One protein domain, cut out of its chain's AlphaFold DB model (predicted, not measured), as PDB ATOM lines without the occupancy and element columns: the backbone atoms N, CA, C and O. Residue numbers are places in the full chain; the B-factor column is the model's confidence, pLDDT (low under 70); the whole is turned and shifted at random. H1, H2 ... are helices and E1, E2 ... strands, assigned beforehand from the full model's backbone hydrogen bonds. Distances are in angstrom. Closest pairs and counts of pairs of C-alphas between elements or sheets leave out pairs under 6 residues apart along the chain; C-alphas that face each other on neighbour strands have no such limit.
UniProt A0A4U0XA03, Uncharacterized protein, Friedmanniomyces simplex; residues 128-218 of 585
ATOM      1  N   LEU A 128     132.032 141.319 143.701       92.75
ATOM      2  CA  LEU A 128     132.530 141.917 142.472       92.75
ATOM      3  C   LEU A 128     131.809 143.232 142.133       92.75
ATOM      4  O   LEU A 128     132.454 144.262 141.928       92.75
ATOM      5  N   GLU A 129     130.477 143.229 142.116       94.31
ATOM      6  CA  GLU A 129     129.678 144.428 141.834       94.31
ATOM      7  C   GLU A 129     129.892 145.519 142.888       94.31
ATOM      8  O   GLU A 129     130.084 146.685 142.529       94.31
ATOM      9  N   LYS A 130     129.943 145.154 144.180       94.25
ATOM     10  CA  LYS A 130     130.250 146.111 145.256       94.25
ATOM     11  C   LYS A 130     131.644 146.722 145.087       94.25
ATOM     12  O   LYS A 130     131.792 147.935 145.249       94.25
ATOM     13  N   ALA A 131     132.648 145.923 144.725       93.12
ATOM     14  CA  ALA A 131     134.010 146.402 144.497       93.12
ATOM     15  C   ALA A 131     134.095 147.344 143.284       93.12
ATOM     16  O   ALA A 131     134.691 148.421 143.368       93.12
ATOM     17  N   LEU A 132     133.429 147.005 142.175       92.88
ATOM     18  CA  LEU A 132     133.348 147.867 140.990       92.88
ATOM     19  C   LEU A 132     132.661 149.204 141.299       92.88
ATOM     20  O   LEU A 132     133.138 150.259 140.871       92.88
ATOM     21  N   LEU A 133     131.585 149.175 142.088       93.00
ATOM     22  CA  LEU A 133     130.873 150.373 142.531       93.00
ATOM     23  C   LEU A 133     131.725 151.220 143.491       93.00
ATOM     24  O   LEU A 133     131.739 152.448 143.398       93.00
ATOM     25  N   ALA A 134     132.479 150.592 144.396       91.81
ATOM     26  CA  ALA A 134     133.410 151.296 145.274       91.81
ATOM     27  C   ALA A 134     134.536 151.986 144.483       91.81
ATOM     28  O   ALA A 134     134.904 153.122 144.793       91.81
ATOM     29  N   MET A 135     135.048 151.340 143.429       89.31
ATOM     30  CA  MET A 135     136.065 151.929 142.557       89.31
ATOM     31  C   MET A 135     135.535 153.082 141.706       89.31
ATOM     32  O   MET A 135     136.258 154.062 141.538       89.31
ATOM     33  N   SER A 136     134.303 153.004 141.189       89.88
ATOM     34  CA  SER A 136     133.730 154.067 140.347       89.88
ATOM     35  C   SER A 136     133.481 155.368 141.116       89.88
ATOM     36  O   SER A 136     133.605 156.454 140.551       89.88
ATOM     37  N   LYS A 137     133.207 155.275 142.424       87.88
ATOM     38  CA  LYS A 137     133.083 156.435 143.325       87.88
ATOM     39  C   LYS A 137     134.410 157.161 143.551       87.88
ATOM     40  O   LYS A 137     134.425 158.352 143.855       87.88
ATOM     41  N   LYS A 138     135.537 156.460 143.424       79.81
ATOM     42  CA  LYS A 138     136.869 157.049 143.567       79.81
ATOM     43  C   LYS A 138     137.281 157.620 142.212       79.81
ATOM     44  O   LYS A 138     137.124 156.964 141.189       79.81
ATOM     45  N   LYS A 139     137.913 158.801 142.182       75.38
ATOM     46  CA  LYS A 139     138.739 159.201 141.026       75.38
ATOM     47  C   LYS A 139     139.957 158.269 140.964       75.38
ATOM     48  O   LYS A 139     141.059 158.636 141.366       75.38
ATOM     49  N   ALA A 140     139.743 157.020 140.557       62.44
ATOM     50  CA  ALA A 140     140.804 156.052 140.367       62.44
ATOM     51  C   ALA A 140     141.746 156.569 139.272       62.44
ATOM     52  O   ALA A 140     141.312 157.164 138.280       62.44
ATOM     53  N   ARG A 141     143.057 156.372 139.450       66.69
ATOM     54  CA  ARG A 141     144.024 156.670 138.389       66.69
ATOM     55  C   ARG A 141     143.665 155.797 137.185       66.69
ATOM     56  O   ARG A 141     143.615 154.580 137.327       66.69
ATOM     57  N   LYS A 142     143.463 156.418 136.015       75.81
ATOM     58  CA  LYS A 142     143.024 155.759 134.764       75.81
ATOM     59  C   LYS A 142     143.823 154.494 134.398       75.81
ATOM     60  O   LYS A 142     143.307 153.618 133.716       75.81
ATOM     61  N   GLN A 143     145.073 154.394 134.850       67.94
ATOM     62  CA  GLN A 143     145.963 153.263 134.574       67.94
ATOM     63  C   GLN A 143     145.612 151.980 135.345       67.94
ATOM     64  O   GLN A 143     145.897 150.902 134.850       67.94
ATOM     65  N   LEU A 144     144.974 152.074 136.519       72.06
ATOM     66  CA  LEU A 144     144.594 150.906 137.337       72.06
ATOM     67  C   LEU A 144     143.108 150.541 137.199       72.06
ATOM     68  O   LEU A 144     142.609 149.694 137.932       72.06
ATOM     69  N   SER A 145     142.374 151.212 136.304       77.56
ATOM     70  CA  SER A 145     140.937 150.976 136.099       77.56
ATOM     71  C   SER A 145     140.626 149.992 134.969       77.56
ATOM     72  O   SER A 145     139.467 149.619 134.798       77.56
ATOM     73  N   GLN A 146     141.627 149.583 134.189       85.31
ATOM     74  CA  GLN A 146     141.465 148.674 133.055       85.31
ATOM     75  C   GLN A 146     142.194 147.364 133.345       85.31
ATOM     76  O   GLN A 146     143.361 147.373 133.723       85.31
ATOM     77  N   GLY A 147     141.505 146.238 133.181       91.94
ATOM     78  CA  GLY A 147     142.079 144.926 133.455       91.94
ATOM     79  C   GLY A 147     141.019 143.852 133.653       91.94
ATOM     80  O   GLY A 147     139.919 144.140 134.120       91.94
ATOM     81  N   ASP A 148     141.346 142.626 133.286       94.00
ATOM     82  CA  ASP A 148     140.505 141.437 133.418       94.00
ATOM     83  C   ASP A 148     140.742 140.659 134.715       94.00
ATOM     84  O   ASP A 148     139.969 139.766 135.051       94.00
ATOM     85  N   VAL A 149     141.756 141.039 135.486       94.56
ATOM     86  CA  VAL A 149     142.042 140.489 136.810       94.56
ATOM     87  C   VAL A 149     141.735 141.552 137.849       94.56
ATOM     88  O   VAL A 149     142.172 142.694 137.713       94.56
ATOM     89  N   MET A 150     141.001 141.197 138.896       95.69
ATOM     90  CA  MET A 150     140.720 142.090 140.011       95.69
ATOM     91  C   MET A 150     141.208 141.503 141.327       95.69
ATOM     92  O   MET A 150     140.876 140.374 141.678       95.69
ATOM     93  N   LEU A 151     141.983 142.305 142.051       95.75
ATOM     94  CA  LEU A 151     142.564 141.969 143.341       95.75
ATOM     95  C   LEU A 151     141.903 142.821 144.425       95.75
ATOM     96  O   LEU A 151     141.991 144.050 144.376       95.75
ATOM     97  N   LEU A 152     141.250 142.180 145.391       95.75
ATOM     98  CA  LEU A 152     140.725 142.818 146.597       95.75
ATOM     99  C   LEU A 152     141.749 142.607 147.704       95.75
ATOM    100  O   LEU A 152     141.946 141.485 148.165       95.75
ATOM    101  N   LEU A 153     142.423 143.683 148.099       95.38
ATOM    102  CA  LEU A 153     143.470 143.606 149.114       95.38
ATOM    103  C   LEU A 153     142.905 143.679 150.537       95.38
ATOM    104  O   LEU A 153     143.571 143.289 151.484       95.38
ATOM    105  N   ASP A 154     141.682 144.177 150.687       93.75
ATOM    106  CA  ASP A 154     141.000 144.331 151.966       93.75
ATOM    107  C   ASP A 154     139.509 144.046 151.753       93.75
ATOM    108  O   ASP A 154     138.859 144.682 150.919       93.75
ATOM    109  N   GLU A 155     138.982 143.047 152.461       91.25
ATOM    110  CA  GLU A 155     137.576 142.651 152.342       91.25
ATOM    111  C   GLU A 155     136.618 143.642 153.013       91.25
ATOM    112  O   GLU A 155     135.448 143.726 152.630       91.25
ATOM    113  N   TYR A 156     137.122 144.437 153.958       90.69
ATOM    114  CA  TYR A 156     136.355 145.450 154.675       90.69
ATOM    115  C   TYR A 156     136.436 146.817 153.986       90.69
ATOM    116  O   TYR A 156     135.459 147.569 153.990       90.69
ATOM    117  N   ASP A 157     137.559 147.126 153.327       92.81
ATOM    118  CA  ASP A 157     137.717 148.326 152.500       92.81
ATOM    119  C   ASP A 157     137.868 148.004 151.007       92.81
ATOM    120  O   ASP A 157     138.958 148.028 150.426       92.81
ATOM    121  N   LEU A 158     136.726 147.852 150.330       92.31
ATOM    122  CA  LEU A 158     136.657 147.633 148.878       92.31
ATOM    123  C   LEU A 158     137.281 148.770 148.043       92.31
ATOM    124  O   LEU A 158     137.464 148.624 146.832       92.31
ATOM    125  N   ARG A 159     137.642 149.916 148.644       89.62
ATOM    126  CA  ARG A 159     138.392 150.983 147.957       89.62
ATOM    127  C   ARG A 159     139.861 150.619 147.745       89.62
ATOM    128  O   ARG A 159     140.542 151.335 146.995       89.62
ATOM    129  N   LYS A 160     140.349 149.555 148.388       92.06
ATOM    130  CA  LYS A 160     141.675 148.946 148.206       92.06
ATOM    131  C   LYS A 160     141.609 147.784 147.208       92.06
ATOM    132  O   LYS A 160     142.178 146.717 147.410       92.06
ATOM    133  N   THR A 161     140.902 148.025 146.109       92.69
ATOM    134  CA  THR A 161     140.797 147.106 144.977       92.69
ATOM    135  C   THR A 161     141.692 147.582 143.837       92.69
ATOM    136  O   THR A 161     141.776 148.786 143.569       92.69
ATOM    137  N   VAL A 162     142.349 146.646 143.152       93.19
ATOM    138  CA  VAL A 162     143.216 146.922 141.999       93.19
ATOM    139  C   VAL A 162     142.791 146.067 140.807       93.19
ATOM    140  O   VAL A 162     142.588 144.864 140.959       93.19
ATOM    141  N   ARG A 163     142.674 146.665 139.610       94.25
ATOM    142  CA  ARG A 163     142.528 145.909 138.354       94.25
ATOM    143  C   ARG A 163     143.864 145.803 137.636       94.25
ATOM    144  O   ARG A 163     144.580 146.794 137.498       94.25
ATOM    145  N   LEU A 164     144.152 144.601 137.152       94.81
ATOM    146  CA  LEU A 164     145.343 144.253 136.395       94.81
ATOM    147  C   LEU A 164     144.957 143.632 135.061       94.81
ATOM    148  O   LEU A 164     143.947 142.942 134.936       94.81
ATOM    149  N   ASN A 165     145.783 143.885 134.053       94.12
ATOM    150  CA  ASN A 165     145.647 143.276 132.742       94.12
ATOM    151  C   ASN A 165     146.440 141.963 132.714       94.12
ATOM    152  O   ASN A 165     147.655 141.969 132.917       94.12
ATOM    153  N   SER A 166     145.771 140.846 132.438       94.12
ATOM    154  CA  SER A 166     146.374 139.515 132.341       94.12
ATOM    155  C   SER A 166     147.496 139.456 131.314       94.12
ATOM    156  O   SER A 166     148.495 138.776 131.542       94.12
ATOM    157  N   LYS A 167     147.387 140.206 130.209       93.44
ATOM    158  CA  LYS A 167     148.468 140.318 129.228       93.44
ATOM    159  C   LYS A 167     149.680 140.968 129.872       93.44
ATOM    160  O   LYS A 167     150.758 140.404 129.773       93.44
ATOM    161  N   SER A 168     149.520 142.094 130.568       92.38
ATOM    162  CA  SER A 168     150.634 142.751 131.264       92.38
ATOM    163  C   SER A 168     151.279 141.832 132.302       92.38
ATOM    164  O   SER A 168     152.499 141.741 132.334       92.38
ATOM    165  N   LEU A 169     150.481 141.081 133.071       94.75
ATOM    166  CA  LEU A 169     151.001 140.100 134.029       94.75
ATOM    167  C   LEU A 169     151.875 139.036 133.351       94.75
ATOM    168  O   LEU A 169     152.960 138.757 133.842       94.75
ATOM    169  N   ARG A 170     151.455 138.498 132.196       95.12
ATOM    170  CA  ARG A 170     152.250 137.523 131.421       95.12
ATOM    171  C   ARG A 170     153.565 138.083 130.881       95.12
ATOM    172  O   ARG A 170     154.474 137.306 130.639       95.12
ATOM    173  N   HIS A 171     153.632 139.388 130.621       95.00
ATOM    174  CA  HIS A 171     154.857 140.015 130.116       95.00
ATOM    175  C   HIS A 171     155.843 140.342 131.240       95.00
ATOM    176  O   HIS A 171     157.037 140.394 130.981       95.00
ATOM    177  N   GLN A 172     155.350 140.605 132.454       95.00
ATOM    178  CA  GLN A 172     156.174 141.093 133.564       95.00
ATOM    179  C   GLN A 172     156.571 139.989 134.548       95.00
ATOM    180  O   GLN A 172     157.636 140.067 135.150       95.00
ATOM    181  N   LEU A 173     155.725 138.974 134.746       95.88
ATOM    182  CA  LEU A 173     156.006 137.879 135.672       95.88
ATOM    183  C   LEU A 173     156.733 136.725 134.963       95.88
ATOM    184  O   LEU A 173     156.395 136.424 133.815       95.88
ATOM    185  N   PRO A 174     157.664 136.035 135.652       95.94
ATOM    186  CA  PRO A 174     158.235 134.780 135.171       95.94
ATOM    187  C   PRO A 174     157.147 133.760 134.806       95.94
ATOM    188  O   PRO A 174     156.102 133.692 135.458       95.94
ATOM    189  N   SER A 175     157.376 132.961 133.762       95.25
ATOM    190  CA  SER A 175     156.383 131.994 133.260       95.25
ATOM    191  C   SER A 175     156.045 130.881 134.256       95.25
ATOM    192  O   SER A 175     154.946 130.329 134.224       95.25
ATOM    193  N   ASP A 176     156.993 130.554 135.124       95.06
ATOM    194  CA  ASP A 176     156.920 129.571 136.202       95.06
ATOM    195  C   ASP A 176     156.349 130.137 137.514       95.06
ATOM    196  O   ASP A 176     155.911 129.356 138.369       95.06
ATOM    197  N   SER A 177     156.239 131.469 137.633       96.38
ATOM    198  CA  SER A 177     155.723 132.143 138.829       96.38
ATOM    199  C   SER A 177     154.394 131.547 139.287       96.38
ATOM    200  O   SER A 177     153.413 131.466 138.532       96.38
ATOM    201  N   HIS A 178     154.336 131.174 140.564       95.94
ATOM    202  CA  HIS A 178     153.120 130.676 141.188       95.94
ATOM    203  C   HIS A 178     151.985 131.711 141.127       95.94
ATOM    204  O   HIS A 178     150.846 131.338 140.852       95.94
ATOM    205  N   LEU A 179     152.280 133.012 141.260       95.38
ATOM    206  CA  LEU A 179     151.275 134.072 141.103       95.38
ATOM    207  C   LEU A 179     150.673 134.086 139.694       95.38
ATOM    208  O   LEU A 179     149.454 134.194 139.538       95.38
ATOM    209  N   LEU A 180     151.507 133.950 138.658       96.00
ATOM    210  CA  LEU A 180     151.023 133.903 137.281       96.00
ATOM    211  C   LEU A 180     150.180 132.647 137.042       96.00
ATOM    212  O   LEU A 180     149.097 132.747 136.462       96.00
ATOM    213  N   ARG A 181     150.632 131.480 137.521       95.56
ATOM    214  CA  ARG A 181     149.888 130.213 137.421       95.56
ATOM    215  C   ARG A 181     148.545 130.278 138.140       95.56
ATOM    216  O   ARG A 181     147.545 129.859 137.562       95.56
ATOM    217  N   LEU A 182     148.511 130.854 139.341       94.06
ATOM    218  CA  LEU A 182     147.297 131.074 140.122       94.06
ATOM    219  C   LEU A 182     146.292 131.905 139.311       94.06
ATOM    220  O   LEU A 182     145.191 131.448 139.009       94.06
ATOM    221  N   ILE A 183     146.692 133.096 138.864       93.50
ATOM    222  CA  ILE A 183     145.790 134.003 138.145       93.50
ATOM    223  C   ILE A 183     145.368 133.404 136.790       93.50
ATOM    224  O   ILE A 183     144.200 133.484 136.414       93.50
ATOM    225  N   MET A 184     146.286 132.781 136.043       91.25
ATOM    226  CA  MET A 184     145.988 132.229 134.713       91.25
ATOM    227  C   MET A 184     145.195 130.920 134.768       91.25
ATOM    228  O   MET A 184     144.398 130.665 133.862       91.25
ATOM    229  N   GLY A 185     145.347 130.115 135.818       88.75
ATOM    230  CA  GLY A 185     144.521 128.930 136.054       88.75
ATOM    231  C   GLY A 185     143.035 129.279 136.167       88.75
ATOM    232  O   GLY A 185     142.202 128.608 135.562       88.75
ATOM    233  N   ALA A 186     142.716 130.393 136.833       86.75
ATOM    234  CA  ALA A 186     141.345 130.880 136.988       86.75
ATOM    235  C   ALA A 186     140.699 131.330 135.666       86.75
ATOM    236  O   ALA A 186     139.502 131.147 135.468       86.75
ATOM    237  N   THR A 187     141.486 131.872 134.728       78.44
ATOM    238  CA  THR A 187     140.954 132.387 133.447       78.44
ATOM    239  C   THR A 187     140.401 131.310 132.512       78.44
ATOM    240  O   THR A 187     139.765 131.636 131.513       78.44
ATOM    241  N   ARG A 188     140.663 130.024 132.789       71.44
ATOM    242  CA  ARG A 188     140.309 128.915 131.893       71.44
ATOM    243  C   ARG A 188     138.874 128.424 132.036       71.44
ATOM    244  O   ARG A 188     138.483 127.587 131.232       71.44
ATOM    245  N   VAL A 189     138.103 128.908 133.009       71.69
ATOM    246  CA  VAL A 189     136.689 128.533 133.136       71.69
ATOM    247  C   VAL A 189     135.892 129.331 132.096       71.69
ATOM    248  O   VAL A 189     135.798 130.552 132.227       71.69
ATOM    249  N   PRO A 190     135.344 128.697 131.039       61.62
ATOM    250  CA  PRO A 190     134.545 129.397 130.042       61.62
ATOM    251  C   PRO A 190     133.210 129.805 130.680       61.62
ATOM    252  O   PRO A 190     132.258 129.034 130.735       61.62
ATOM    253  N   GLY A 191     133.168 131.026 131.206       63.72
ATOM    254  CA  GLY A 191     132.022 131.625 131.877       63.72
ATOM    255  C   GLY A 191     132.099 133.145 131.770       63.72
ATOM    256  O   GLY A 191     133.183 133.720 131.697       63.72
ATOM    257  N   SER A 192     130.942 133.794 131.667       72.38
ATOM    258  CA  SER A 192     130.785 135.219 131.366       72.38
ATOM    259  C   SER A 192     131.669 136.115 132.238       72.38
ATOM    260  O   SER A 192     131.442 136.226 133.441       72.38
ATOM    261  N   SER A 193     132.633 136.811 131.630       85.25
ATOM    262  CA  SER A 193     133.335 137.908 132.298       85.25
ATOM    263  C   SER A 193     132.313 138.949 132.754       85.25
ATOM    264  O   SER A 193     131.545 139.455 131.931       85.25
ATOM    265  N   ILE A 194     132.316 139.310 134.032       82.00
ATOM    266  CA  ILE A 194     131.395 140.316 134.569       82.00
ATOM    267  C   ILE A 194     132.109 141.667 134.505       82.00
ATOM    268  O   ILE A 194     133.156 141.862 135.121       82.00
ATOM    269  N   ASN A 195     131.580 142.604 133.711       84.25
ATOM    270  CA  ASN A 195     132.191 143.925 133.478       84.25
ATOM    271  C   ASN A 195     133.665 143.855 133.015       84.25
ATOM    272  O   ASN A 195     134.519 144.673 133.393       84.25
ATOM    273  N   GLY A 196     133.969 142.840 132.202       88.12
ATOM    274  CA  GLY A 196     135.307 142.576 131.681       88.12
ATOM    275  C   GLY A 196     136.298 142.041 132.715       88.12
ATOM    276  O   GLY A 196     137.479 142.001 132.404       88.12
ATOM    277  N   VAL A 197     135.857 141.666 133.923       91.75
ATOM    278  CA  VAL A 197     136.663 140.942 134.917       91.75
ATOM    279  C   VAL A 197     136.410 139.445 134.751       91.75
ATOM    280  O   VAL A 197     135.264 139.002 134.801       91.75
ATOM    281  N   GLY A 198     137.477 138.682 134.522       88.81
ATOM    282  CA  GLY A 198     137.467 137.222 134.435       88.81
ATOM    283  C   GLY A 198     138.056 136.528 135.665       88.81
ATOM    284  O   GLY A 198     137.816 135.342 135.854       88.81
ATOM    285  N   VAL A 199     138.804 137.245 136.511       91.31
ATOM    286  CA  VAL A 199     139.420 136.685 137.725       91.31
ATOM    287  C   VAL A 199     139.211 137.620 138.905       91.31
ATOM    288  O   VAL A 199     139.523 138.808 138.813       91.31
ATOM    289  N   LEU A 200     138.733 137.069 140.019       93.31
ATOM    290  CA  LEU A 200     138.656 137.736 141.313       93.31
ATOM    291  C   LEU A 200     139.607 137.025 142.278       93.31
ATOM    292  O   LEU A 200     139.485 135.820 142.487       93.31
ATOM    293  N   ALA A 201     140.551 137.756 142.860       94.62
ATOM    294  CA  ALA A 201     141.390 137.250 143.938       94.62
ATOM    295  C   ALA A 201     141.231 138.129 145.178       94.62
ATOM    296  O   ALA A 201     141.175 139.356 145.075       94.62
ATOM    297  N   LEU A 202     141.156 137.491 146.339       95.94
ATOM    298  CA  LEU A 202     140.962 138.130 147.632       95.94
ATOM    299  C   LEU A 202     142.157 137.828 148.530       95.94
ATOM    300  O   LEU A 202     142.563 136.673 148.651       95.94
ATOM    301  N   LEU A 203     142.713 138.860 149.153       96.50
ATOM    302  CA  LEU A 203     143.775 138.706 150.135       96.50
ATOM    303  C   LEU A 203     143.182 138.186 151.452       96.50
ATOM    304  O   LEU A 203     142.318 138.836 152.037       96.50
ATOM    305  N   ARG A 204     143.626 137.011 151.908       95.12
ATOM    306  CA  ARG A 204     143.154 136.377 153.148       95.12
ATOM    307  C   ARG A 204     144.306 135.811 153.957       95.12
ATOM    308  O   ARG A 204     145.258 135.273 153.395       95.12
ATOM    309  N   TYR A 205     144.196 135.875 155.280       92.44
ATOM    310  CA  TYR A 205     145.110 135.147 156.155       92.44
ATOM    311  C   TYR A 205     144.919 133.642 155.966       92.44
ATOM    312  O   TYR A 205     143.796 133.136 155.962       92.44
ATOM    313  N   SER A 206     146.030 132.944 155.751       87.50
ATOM    314  CA  SER A 206     146.076 131.489 155.677       87.50
ATOM    315  C   SER A 206     146.681 130.976 156.973       87.50
ATOM    316  O   SER A 206     147.680 131.520 157.419       87.50
ATOM    317  N   ALA A 207     146.133 129.908 157.550       85.12
ATOM    318  CA  ALA A 207     146.725 129.280 158.734       85.12
ATOM    319  C   ALA A 207     148.126 128.689 158.467       85.12
ATOM    320  O   ALA A 207     148.864 128.421 159.406       85.12
ATOM    321  N   MET A 208     148.476 128.469 157.193       84.19
ATOM    322  CA  MET A 208     149.745 127.862 156.775       84.19
ATOM    323  C   MET A 208     150.844 128.884 156.475       84.19
ATOM    324  O   MET A 208     151.991 128.495 156.294       84.19
ATOM    325  N   ALA A 209     150.499 130.166 156.353       84.31
ATOM    326  CA  ALA A 209     151.451 131.216 156.020       84.31
ATOM    327  C   ALA A 209     151.474 132.256 157.138       84.31
ATOM    328  O   ALA A 209     150.428 132.653 157.643       84.31
ATOM    329  N   GLU A 210     152.663 132.752 157.471       90.00
ATOM    330  CA  GLU A 210     152.850 133.816 158.471       90.00
ATOM    331  C   GLU A 210     152.286 135.176 158.012       90.00
ATOM    332  O   GLU A 210     152.274 136.152 158.759       90.00
ATOM    333  N   PHE A 211     151.798 135.251 156.772       93.50
ATOM    334  CA  PHE A 211     151.295 136.458 156.136       93.50
ATOM    335  C   PHE A 211     150.085 136.150 155.236       93.50
ATOM    336  O   PHE A 211     149.850 134.994 154.858       93.50
ATOM    337  N   PRO A 212     149.265 137.156 154.878       95.50
ATOM    338  CA  PRO A 212     148.074 136.912 154.083       95.50
ATOM    339  C   PRO A 212     148.435 136.549 152.639       95.50
ATOM    340  O   PRO A 212     149.366 137.099 152.058       95.50
ATOM    341  N   THR A 213     147.669 135.645 152.036       96.50
ATOM    342  CA  THR A 213     147.882 135.122 150.679       96.50
ATOM    343  C   THR A 213     146.677 135.423 149.790       96.50
ATOM    344  O   THR A 213     145.537 135.511 150.252       96.50
ATOM    345  N   LEU A 214     146.915 135.619 148.494       96.31
ATOM    346  CA  LEU A 214     145.854 135.785 147.502       96.31
ATOM    347  C   LEU A 214     145.152 134.447 147.257       96.31
ATOM    348  O   LEU A 214     145.773 133.482 146.816       96.31
ATOM    349  N   GLN A 215     143.843 134.422 147.488       95.62
ATOM    350  CA  GLN A 215     142.969 133.290 147.206       95.62
ATOM    351  C   GLN A 215     142.038 133.630 146.046       95.62
ATOM    352  O   GLN A 215     141.396 134.682 146.038       95.62
ATOM    353  N   LEU A 216     141.943 132.731 145.069       93.94
ATOM    354  CA  LEU A 216     140.999 132.871 143.963       93.94
ATOM    355  C   LEU A 216     139.569 132.687 144.463       93.94
ATOM    356  O   LEU A 216     139.292 131.827 145.295       93.94
ATOM    357  N   GLN A 217     138.667 133.496 143.929       93.44
ATOM    358  CA  GLN A 217     137.264 133.533 144.301       93.44
ATOM    359  C   GLN A 217     136.398 133.466 143.040       93.44
ATOM    360  O   GLN A 217     136.766 134.001 141.989       93.44
ATOM    361  N   ALA A 218     135.240 132.812 143.135       87.38
ATOM    362  CA  ALA A 218     134.251 132.848 142.064       87.38
ATOM    363  C   ALA A 218     133.693 134.277 141.896       87.38
ATOM    364  O   ALA A 218     133.620 135.058 142.849       87.38
TER     365      ALA A 218
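Overview. This is residues 128 to 218 of the 585 residues of an uncharacterized protein of Friedmanniomyces simplex (UniProt A0A4U0XA03). What shape do these atoms make? A twisted sheet of four strands makes the core, with H1 crossing one face over E2 and E1 and H3 packed on the opposite face, over E3. H2 only grazes the sheet, with residues 166 to 169. What are the counts? The printed part has 91 residues, with three named helices and four named strands in the order H1 E1 E2 H2 H3 E3 E4; the sheet is mixed, in the order E2 E1 E3 E4, and the class is mixed, helices and strands. How large is it? It is compact and rounded, with a radius of gyration of the C-alphas of 13.2 A and spans of 35 by 29 by 25 A.

Arrangement. How do the strands pair? The inner strands E1, residues 149 to 152, and E3, residues 199 to 205, are parallel at 27 degrees, with N 150 and O 199 2.8 A apart. E2, residues 161 to 164, is an edge strand, antiparallel to E1 in a hairpin, with N 151 and O 162 at 2.8 A. E4, residues 212 to 217, is the other edge strand, antiparallel to E3 in a hairpin, with N 202 and O 215 at 2.8 A. Where are the helices? H1, residues 128 to 137, is on the sheet at a height of 9.9 A, across the strands at 82 degrees to E1 on the local plane; its closest C-alphas to E2 are those of Ala 131 and Thr 161, 6.8 A apart. H3, residues 178 to 186, is on the opposite face at a height of 9.2 A, slantwise to E3 at 40 degrees on the local plane; its closest C-alphas to E3 are those of Ala 186 and Val 199, 6.2 A apart. H2, residues 166 to 172, forms a helical hairpin with H3, the two only just touching with 3 pairs of C-alphas within 8 A, the closest Arg 170 and Leu 180 at 7.0 A, at a shallow tilt of 18 degrees, opposite ways. What do the helix backbones show? In H1, H2 and H3 every O i to N i+4 pair is within hydrogen-bond range.

Along the chain. Where do the first and last elements lie? H1 begins at C-alpha 128 (132.530, 141.917, 142.472), and E4 ends at C-alpha 217 (137.264, 133.533, 144.301). How long are the elements? From first to last C-alpha, E3 is 19.3 A, E4 15.0 A, H1 14.6 A, H3 12.5 A, E1 and E2 10.1 A each, and H2 10.0 A.

Size, cuts and confidence. Which links are long? H1 to E1, with 11 residues between them, and H3 to E3, with 12, are long links; the printed part has no cut. Which C-alphas are farthest apart? Those of Lys 139 and Met 208, at 36.8 A. Where is confidence low? Residues 140 to 141, 143 and 190 to 191 are under 70, while the mean pLDDT of the printed part is 89.2.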